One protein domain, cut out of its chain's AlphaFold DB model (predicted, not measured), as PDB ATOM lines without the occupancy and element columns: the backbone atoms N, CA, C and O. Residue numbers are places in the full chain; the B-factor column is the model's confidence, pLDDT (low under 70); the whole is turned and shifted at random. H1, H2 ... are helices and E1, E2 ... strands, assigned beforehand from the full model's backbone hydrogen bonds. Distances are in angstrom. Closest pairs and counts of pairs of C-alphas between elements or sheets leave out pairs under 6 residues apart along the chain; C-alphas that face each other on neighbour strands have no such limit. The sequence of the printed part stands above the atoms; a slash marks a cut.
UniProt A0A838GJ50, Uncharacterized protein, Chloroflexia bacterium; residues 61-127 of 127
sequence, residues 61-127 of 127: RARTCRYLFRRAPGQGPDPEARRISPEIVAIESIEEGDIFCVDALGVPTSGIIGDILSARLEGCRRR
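Overview. This is residues 61 to 127 of the 127 residues of an uncharacterized protein of Chloroflexia bacterium (UniProt A0A838GJ50). Two short parallel strands, E1 and E2, lie side by side; H2 packs on E1 and H3 on H2, while residues 70 to 85, with H1, and 106 to 111 stick out. The 67 printed residues run E1 H1 H2 E2 H3, mixed, with under half, 32, in named elements. The whole is only just compact, close to loose: radius of gyration of the C-alphas 13.0 A, spans 37 by 27 by 18 A.

Along the chain. Find C-alpha 62 at (179.956, -134.209, 337.538); E1, residues 62 to 66, runs 12.4 A. Then come H1, 79 to 83, 6.4 A; H2, 86 to 92, 9.9 A; E2, 99 to 103, 13.0 A; and H3, 115 to 124, 14.2 A, ending at (187.494, -133.110, 324.557).

Arrangement. E1 and E2 are parallel at 23 degrees; look at N 63 and O 99, 2.8 A. E1, H1 H2, E2 is a strand-helix-strand unit, helices between parallel neighbours, its crossover right-handed. The closest C-alphas of E1 and H2, Cys 65 and Glu 87, are 6.6 A apart. H2 and H3 touch, closest C-alphas Ile 91 and Leu 121 at 6.3 A, a steep tilt of 49 degrees, the same way. H1 and H3 are apart. In H1, H2 and H3 every O i to N i+4 pair is within hydrogen-bond range.

Size, cuts and confidence. The farthest C-alphas, Gly 74 and Gly 97, are 38.4 A apart. The printed part has no cut; links E1 to H1 and E2 to H3 are long. Residues 125 to 127 have pLDDT under 70.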
ATOM      1  N   ARG A  61     177.092-135.936 334.086       94.12
ATOM      2  CA  ARG A  61     177.916-136.432 335.190       94.12
ATOM      3  C   ARG A  61     178.866-135.333 335.663       94.12
ATOM      4  O   ARG A  61     179.552-134.721 334.851       94.12
ATOM      5  N   ALA A  62     178.976-135.133 336.973       93.19
ATOM      6  CA  ALA A  62     179.956-134.209 337.538       93.19
ATOM      7  C   ALA A  62     181.375-134.812 337.521       93.19
ATOM      8  O   ALA A  62     181.649-135.811 338.189       93.19
ATOM      9  N   ARG A  63     182.298-134.169 336.806       92.25
ATOM     10  CA  ARG A  63     183.747-134.392 336.901       92.25
ATOM     11  C   ARG A  63     184.329-133.354 337.842       92.25
ATOM     12  O   ARG A  63     184.298-132.167 337.535       92.25
ATOM     13  N   THR A  64     184.802-133.788 339.007       92.12
ATOM     14  CA  THR A  64     185.164-132.871 340.091       92.12
ATOM     15  C   THR A  64     186.668-132.643 340.182       92.12
ATOM     16  O   THR A  64     187.462-133.576 340.099       92.12
ATOM     17  N   CYS A  65     187.061-131.388 340.381       91.81
ATOM     18  CA  CYS A  65     188.432-130.995 340.694       91.81
ATOM     19  C   CYS A  65     188.408-129.990 341.847       91.81
ATOM     20  O   CYS A  65     187.628-129.041 341.829       91.81
ATOM     21  N   ARG A  66     189.253-130.182 342.860       92.06
ATOM     22  CA  ARG A  66     189.377-129.261 343.998       92.06
ATOM     23  C   ARG A  66     190.790-128.708 344.049       92.06
ATOM     24  O   ARG A  66     191.748-129.475 344.136       92.06
ATOM     25  N   TYR A  67     190.911-127.385 344.046       90.69
ATOM     26  CA  TYR A  67     192.179-126.732 344.346       90.69
ATOM     27  C   TYR A  67     192.450-126.776 345.843       90.69
ATOM     28  O   TYR A  67     191.544-126.788 346.674       90.69
ATOM     29  N   LEU A  68     193.733-126.782 346.181       89.44
ATOM     30  CA  LEU A  68     194.217-126.662 347.547       89.44
ATOM     31  C   LEU A  68     195.073-125.405 347.646       89.44
ATOM     32  O   LEU A  68     195.705-124.995 346.670       89.44
ATOM     33  N   PHE A  69     195.130-124.815 348.838       86.12
ATOM     34  CA  PHE A  69     196.047-123.712 349.092       86.12
ATOM     35  C   PHE A  69     197.485-124.167 348.838       86.12
ATOM     36  O   PHE A  69     198.004-125.072 349.498       86.12
ATOM     37  N   ARG A  70     198.133-123.534 347.862       77.38
ATOM     38  CA  ARG A  70     199.529-123.801 347.536       77.38
ATOM     39  C   ARG A  70     200.413-123.174 348.612       77.38
ATOM     40  O   ARG A  70     200.351-121.971 348.845       77.38
ATOM     41  N   ARG A  71     201.257-123.982 349.255       80.44
ATOM     42  CA  ARG A  71     202.363-123.464 350.079       80.44
ATOM     43  C   ARG A  71     203.427-122.844 349.174       80.44
ATOM     44  O   ARG A  71     203.513-123.221 348.004       80.44
ATOM     45  N   ALA A  72     204.226-121.919 349.713       77.81
ATOM     46  CA  ALA A  72     205.333-121.301 348.982       77.81
ATOM     47  C   ALA A  72     206.127-122.377 348.219       77.81
ATOM     48  O   ALA A  72     206.438-123.426 348.794       77.81
ATOM     49  N   PRO A  73     206.370-122.179 346.917       70.19
ATOM     50  CA  PRO A  73     206.912-123.244 346.107       70.19
ATOM     51  C   PRO A  73     208.365-123.502 346.493       70.19
ATOM     52  O   PRO A  73     209.168-122.578 346.553       70.19
ATOM     53  N   GLY A  74     208.698-124.768 346.748       72.31
ATOM     54  CA  GLY A  74     210.081-125.165 347.020       72.31
ATOM     55  C   GLY A  74     210.995-125.042 345.795       72.31
ATOM     56  O   GLY A  74     212.210-125.071 345.950       72.31
ATOM     57  N   GLN A  75     210.421-124.916 344.591       73.00
ATOM     58  CA  GLN A  75     211.129-124.784 343.315       73.00
ATOM     59  C   GLN A  75     210.380-123.846 342.356       73.00
ATOM     60  O   GLN A  75     209.197-123.562 342.549       73.00
ATOM     61  N   GLY A  76     211.076-123.348 341.330       80.88
ATOM     62  CA  GLY A  76     210.504-122.478 340.299       80.88
ATOM     63  C   GLY A  76     209.410-123.151 339.448       80.88
ATOM     64  O   GLY A  76     209.037-124.298 339.689       80.88
ATOM     65  N   PRO A  77     208.852-122.437 338.457       82.00
ATOM     66  CA  PRO A  77     207.864-122.999 337.542       82.00
ATOM     67  C   PRO A  77     208.435-124.202 336.778       82.00
ATOM     68  O   PRO A  77     209.471-124.077 336.133       82.00
ATOM     69  N   ASP A  78     207.732-125.334 336.819       86.75
ATOM     70  CA  ASP A  78     208.065-126.543 336.060       86.75
ATOM     71  C   ASP A  78     206.995-126.787 334.973       86.75
ATOM     72  O   ASP A  78     205.853-127.153 335.292       86.75
ATOM     73  N   PRO A  79     207.331-126.569 333.687       85.94
ATOM     74  CA  PRO A  79     206.417-126.803 332.574       85.94
ATOM     75  C   PRO A  79     205.995-128.267 332.398       85.94
ATOM     76  O   PRO A  79     204.876-128.514 331.947       85.94
ATOM     77  N   GLU A  80     206.854-129.240 332.718       86.94
ATOM     78  CA  GLU A  80     206.501-130.662 332.609       86.94
ATOM     79  C   GLU A  80     205.520-131.059 333.708       86.94
ATOM     80  O   GLU A  80     204.454-131.600 333.410       86.94
ATOM     81  N   ALA A  81     205.790-130.679 334.960       85.31
ATOM     82  CA  ALA A  81     204.848-130.913 336.055       85.31
ATOM     83  C   ALA A  81     203.486-130.235 335.812       85.31
ATOM     84  O   ALA A  81     202.442-130.755 336.210       85.31
ATOM     85  N   ARG A  82     203.467-129.085 335.121       85.56
ATOM     86  CA  ARG A  82     202.222-128.401 334.743       85.56
ATOM     87  C   ARG A  82     201.394-129.186 333.722       85.56
ATOM     88  O   ARG A  82     200.164-129.122 333.804       85.56
ATOM     89  N   ARG A  83     202.037-129.889 332.779       85.69
ATOM     90  CA  ARG A  83     201.370-130.698 331.740       85.69
ATOM     91  C   ARG A  83     200.654-131.915 332.312       85.69
ATOM     92  O   ARG A  83     199.621-132.290 331.780       85.69
ATOM     93  N   ILE A  84     201.171-132.485 333.396       88.06
ATOM     94  CA  ILE A  84     200.590-133.657 334.070       88.06
ATOM     95  C   ILE A  84     199.878-133.291 335.377       88.06
ATOM     96  O   ILE A  84     199.675-134.144 336.243       88.06
ATOM     97  N   SER A  85     199.526-132.015 335.561       88.00
ATOM     98  CA  SER A  85     198.863-131.587 336.788       88.00
ATOM     99  C   SER A  85     197.502-132.289 336.937       88.00
ATOM    100  O   SER A  85     196.850-132.581 335.930       88.00
ATOM    101  N   PRO A  86     197.017-132.519 338.173       88.38
ATOM    102  CA  PRO A  86     195.716-133.155 338.397       88.38
ATOM    103  C   PRO A  86     194.553-132.459 337.679       88.38
ATOM    104  O   PRO A  86     193.606-133.114 337.263       88.38
ATOM    105  N   GLU A  87     194.642-131.140 337.496       90.12
ATOM    106  CA  GLU A  87     193.691-130.352 336.709       90.12
ATOM    107  C   GLU A  87     193.714-130.750 335.224       90.12
ATOM    108  O   GLU A  87     192.652-130.987 334.655       90.12
ATOM    109  N   ILE A  88     194.893-130.864 334.598       90.06
ATOM    110  CA  ILE A  88     194.993-131.292 333.194       90.06
ATOM    111  C   ILE A  88     194.504-132.725 333.034       90.06
ATOM    112  O   ILE A  88     193.716-132.989 332.134       90.06
ATOM    113  N   VAL A  89     194.898-133.625 333.937       89.75
ATOM    114  CA  VAL A  89     194.426-135.017 333.925       89.75
ATOM    115  C   VAL A  89     192.902-135.078 334.060       89.75
ATOM    116  O   VAL A  89     192.249-135.822 333.333       89.75
ATOM    117  N   ALA A  90     192.312-134.265 334.943       89.94
ATOM    118  CA  ALA A  90     190.862-134.186 335.084       89.94
ATOM    119  C   ALA A  90     190.199-133.669 333.799       89.94
ATOM    120  O   ALA A  90     189.227-134.275 333.347       89.94
ATOM    121  N   ILE A  91     190.741-132.611 333.185       91.31
ATOM    122  CA  ILE A  91     190.231-132.039 331.930       91.31
ATOM    123  C   ILE A  91     190.316-133.048 330.782       91.31
ATOM    124  O   ILE A  91     189.351-133.218 330.048       91.31
ATOM    125  N   GLU A  92     191.443-133.738 330.630       90.19
ATOM    126  CA  GLU A  92     191.664-134.700 329.545       90.19
ATOM    127  C   GLU A  92     190.870-136.003 329.732       90.19
ATOM    128  O   GLU A  92     190.700-136.759 328.780       90.19
ATOM    129  N   SER A  93     190.338-136.252 330.935       89.12
ATOM    130  CA  SER A  93     189.437-137.378 331.222       89.12
ATOM    131  C   SER A  93     187.955-137.088 330.954       89.12
ATOM    132  O   SER A  93     187.113-137.973 331.137       89.12
ATOM    133  N   ILE A  94     187.604-135.851 330.592       91.69
ATOM    134  CA  ILE A  94     186.217-135.451 330.351       91.69
ATOM    135  C   ILE A  94     185.688-136.123 329.089       91.69
ATOM    136  O   ILE A  94     186.287-136.033 328.021       91.69
ATOM    137  N   GLU A  95     184.535-136.766 329.232       90.06
ATOM    138  CA  GLU A  95     183.784-137.355 328.128       90.06
ATOM    139  C   GLU A  95     182.660-136.415 327.678       90.06
ATOM    140  O   GLU A  95     182.255-135.487 328.391       90.06
ATOM    141  N   GLU A  96     182.103-136.672 326.497       88.31
ATOM    142  CA  GLU A  96     180.918-135.956 326.044       88.31
ATOM    143  C   GLU A  96     179.758-136.098 327.047       88.31
ATOM    144  O   GLU A  96     179.408-137.185 327.507       88.31
ATOM    145  N   GLY A  97     179.140-134.964 327.387       89.19
ATOM    146  CA  GLY A  97     178.030-134.903 328.339       89.19
ATOM    147  C   GLY A  97     178.447-134.788 329.807       89.19
ATOM    148  O   GLY A  97     177.571-134.588 330.644       89.19
ATOM    149  N   ASP A  98     179.739-134.846 330.131       93.62
ATOM    150  CA  ASP A  98     180.220-134.503 331.469       93.62
ATOM    151  C   ASP A  98     180.102-132.995 331.745       93.62
ATOM    152  O   ASP A  98     180.196-132.145 330.855       93.62
ATOM    153  N   ILE A  99     179.945-132.662 333.025       93.31
ATOM    154  CA  ILE A  99     179.978-131.305 333.563       93.31
ATOM    155  C   ILE A  99     181.218-131.187 334.444       93.31
ATOM    156  O   ILE A  99     181.356-131.903 335.436       93.31
ATOM    157  N   PHE A 100     182.123-130.273 334.099       93.81
ATOM    158  CA  PHE A 100     183.315-130.014 334.900       93.81
ATOM    159  C   PHE A 100     182.979-129.103 336.086       93.81
ATOM    160  O   PHE A 100     182.655-127.929 335.911       93.81
ATOM    161  N   CYS A 101     183.049-129.654 337.295       93.19
ATOM    162  CA  CYS A 101     182.724-128.976 338.544       93.19
ATOM    163  C   CYS A 101     184.007-128.708 339.330       93.19
ATOM    164  O   CYS A 101     184.703-129.641 339.734       93.19
ATOM    165  N   VAL A 102     184.309-127.437 339.581       93.25
ATOM    166  CA  VAL A 102     185.570-127.047 340.212       93.25
ATOM    167  C   VAL A 102     185.329-126.335 341.534       93.25
ATOM    168  O   VAL A 102     184.626-125.330 341.583       93.25
ATOM    169  N   ASP A 103     185.962-126.827 342.595       92.38
ATOM    170  CA  ASP A 103     186.069-126.117 343.866       92.38
ATOM    171  C   ASP A 103     187.351-125.273 343.872       92.38
ATOM    172  O   ASP A 103     188.465-125.791 344.003       92.38
ATOM    173  N   ALA A 104     187.168-123.965 343.696       91.31
ATOM    174  CA  ALA A 104     188.225-122.956 343.659       91.31
ATOM    175  C   ALA A 104     188.452-122.261 345.015       91.31
ATOM    176  O   ALA A 104     189.059-121.191 345.058       91.31
ATOM    177  N   LEU A 105     187.926-122.817 346.117       91.56
ATOM    178  CA  LEU A 105     188.062-122.279 347.479       91.56
ATOM    179  C   LEU A 105     187.446-120.882 347.697       91.56
ATOM    180  O   LEU A 105     187.660-120.273 348.742       91.56
ATOM    181  N   GLY A 106     186.694-120.353 346.724       88.69
ATOM    182  CA  GLY A 106     186.047-119.041 346.819       88.69
ATOM    183  C   GLY A 106     187.012-117.850 346.830       88.69
ATOM    184  O   GLY A 106     186.654-116.796 347.345       88.69
ATOM    185  N   VAL A 107     188.229-117.996 346.289       90.19
ATOM    186  CA  VAL A 107     189.238-116.921 346.257       90.19
ATOM    187  C   VAL A 107     189.055-116.055 344.998       90.19
ATOM    188  O   VAL A 107     189.409-116.502 343.907       90.19
ATOM    189  N   PRO A 108     188.562-114.805 345.106       87.38
ATOM    190  CA  PRO A 108     188.214-113.989 343.937       87.38
ATOM    191  C   PRO A 108     189.432-113.477 343.157       87.38
ATOM    192  O   PRO A 108     189.306-113.066 342.008       87.38
ATOM    193  N   THR A 109     190.618-113.495 343.765       88.75
ATOM    194  CA  THR A 109     191.869-113.026 343.152       88.75
ATOM    195  C   THR A 109     192.615-114.116 342.378       88.75
ATOM    196  O   THR A 109     193.696-113.857 341.856       88.75
ATOM    197  N   SER A 110     192.061-115.330 342.293       86.94
ATOM    198  CA  SER A 110     192.690-116.467 341.620       86.94
ATOM    199  C   SER A 110     191.828-116.963 340.461       86.94
ATOM    200  O   SER A 110     190.784-117.577 340.665       86.94
ATOM    201  N   GLY A 111     192.294-116.748 339.230       88.44
ATOM    202  CA  GLY A 111     191.685-117.335 338.038       88.44
ATOM    203  C   GLY A 111     192.084-118.801 337.879       88.44
ATOM    204  O   GLY A 111     193.270-119.104 337.788       88.44
ATOM    205  N   ILE A 112     191.100-119.703 337.841       90.00
ATOM    206  CA  ILE A 112     191.332-121.149 337.664       90.00
ATOM    207  C   ILE A 112     191.168-121.622 336.215       90.00
ATOM    208  O   ILE A 112     191.874-122.525 335.791       90.00
ATOM    209  N   ILE A 113     190.266-121.011 335.440       90.69
ATOM    210  CA  ILE A 113     189.961-121.407 334.059       90.69
ATOM    211  C   ILE A 113     190.116-120.194 333.148       90.69
ATOM    212  O   ILE A 113     189.458-119.176 333.343       90.69
ATOM    213  N   GLY A 114     190.993-120.335 332.156       90.88
ATOM    214  CA  GLY A 114     191.205-119.372 331.078       90.88
ATOM    215  C   GLY A 114     190.840-119.949 329.711       90.88
ATOM    216  O   GLY A 114     190.267-121.035 329.599       90.88
ATOM    217  N   ASP A 115     191.224-119.237 328.663       93.00
ATOM    218  CA  ASP A 115     191.030-119.604 327.258       93.00
ATOM    219  C   ASP A 115     191.685-120.943 326.881       93.00
ATOM    220  O   ASP A 115     191.024-121.792 326.291       93.00
ATOM    221  N   ILE A 116     192.934-121.191 327.289       91.31
ATOM    222  CA  ILE A 116     193.667-122.432 326.982       91.31
ATOM    223  C   ILE A 116     192.933-123.655 327.542       91.31
ATOM    224  O   ILE A 116     192.754-124.657 326.849       91.31
ATOM    225  N   LEU A 117     192.500-123.580 328.802       91.12
ATOM    226  CA  LEU A 117     191.785-124.679 329.452       91.12
ATOM    227  C   LEU A 117     190.374-124.834 328.877       91.12
ATOM    228  O   LEU A 117     189.923-125.957 328.674       91.12
ATOM    229  N   SER A 118     189.716-123.725 328.532       91.50
ATOM    230  CA  SER A 118     188.414-123.749 327.857       91.50
ATOM    231  C   SER A 118     188.504-124.411 326.479       91.50
ATOM    232  O   SER A 118     187.695-125.278 326.167       91.50
ATOM    233  N   ALA A 119     189.535-124.101 325.689       91.50
ATOM    234  CA  ALA A 119     189.770-124.725 324.388       91.50
ATOM    235  C   ALA A 119     190.052-126.233 324.508       91.50
ATOM    236  O   ALA A 119     189.594-127.021 323.682       91.50
ATOM    237  N   ARG A 120     190.767-126.660 325.560       89.94
ATOM    238  CA  ARG A 120     190.960-128.091 325.853       89.94
ATOM    239  C   ARG A 120     189.643-128.782 326.197       89.94
ATOM    240  O   ARG A 120     189.385-129.859 325.665       89.94
ATOM    241  N   LEU A 121     188.809-128.158 327.030       89.50
ATOM    242  CA  LEU A 121     187.478-128.664 327.374       89.50
ATOM    243  C   LEU A 121     186.594-128.813 326.130       89.50
ATOM    244  O   LEU A 121     185.970-129.853 325.937       89.50
ATOM    245  N   GLU A 122     186.577-127.809 325.252       86.12
ATOM    246  CA  GLU A 122     185.857-127.884 323.975       86.12
ATOM    247  C   GLU A 122     186.410-128.977 323.056       86.12
ATOM    248  O   GLU A 122     185.640-129.701 322.427       86.12
ATOM    249  N   GLY A 123     187.735-129.132 323.001       79.31
ATOM    250  CA  GLY A 123     188.397-130.179 322.227       79.31
ATOM    251  C   GLY A 123     188.049-131.592 322.697       79.31
ATOM    252  O   GLY A 123     187.878-132.473 321.858       79.31
ATOM    253  N   CYS A 124     187.895-131.810 324.007       73.50
ATOM    254  CA  CYS A 124     187.494-133.110 324.557       73.50
ATOM    255  C   CYS A 124     186.046-133.470 324.203       73.50
ATOM    256  O   CYS A 124     185.751-134.638 324.000       73.50
ATOM    257  N   ARG A 125     185.155-132.481 324.033       61.47
ATOM    258  CA  ARG A 125     183.765-132.719 323.589       61.47
ATOM    259  C   ARG A 125     183.642-133.132 322.120       61.47
ATOM    260  O   ARG A 125     182.561-133.523 321.709       61.47
ATOM    261  N   ARG A 126     184.697-132.964 321.315       60.06
ATOM    262  CA  ARG A 126     184.697-133.269 319.871       60.06
ATOM    263  C   ARG A 126     185.388-134.592 319.522       60.06
ATOM    264  O   ARG A 126     185.453-134.914 318.339       60.06
ATOM    265  N   ARG A 127     185.965-135.287 320.504       55.09
ATOM    266  CA  ARG A 127     186.602-136.600 320.326       55.09
ATOM    267  C   ARG A 127     185.605-137.703 320.626       55.09
ATOM    268  O   ARG A 127     185.687-138.726 319.919       55.09
TER     269      ARG A 127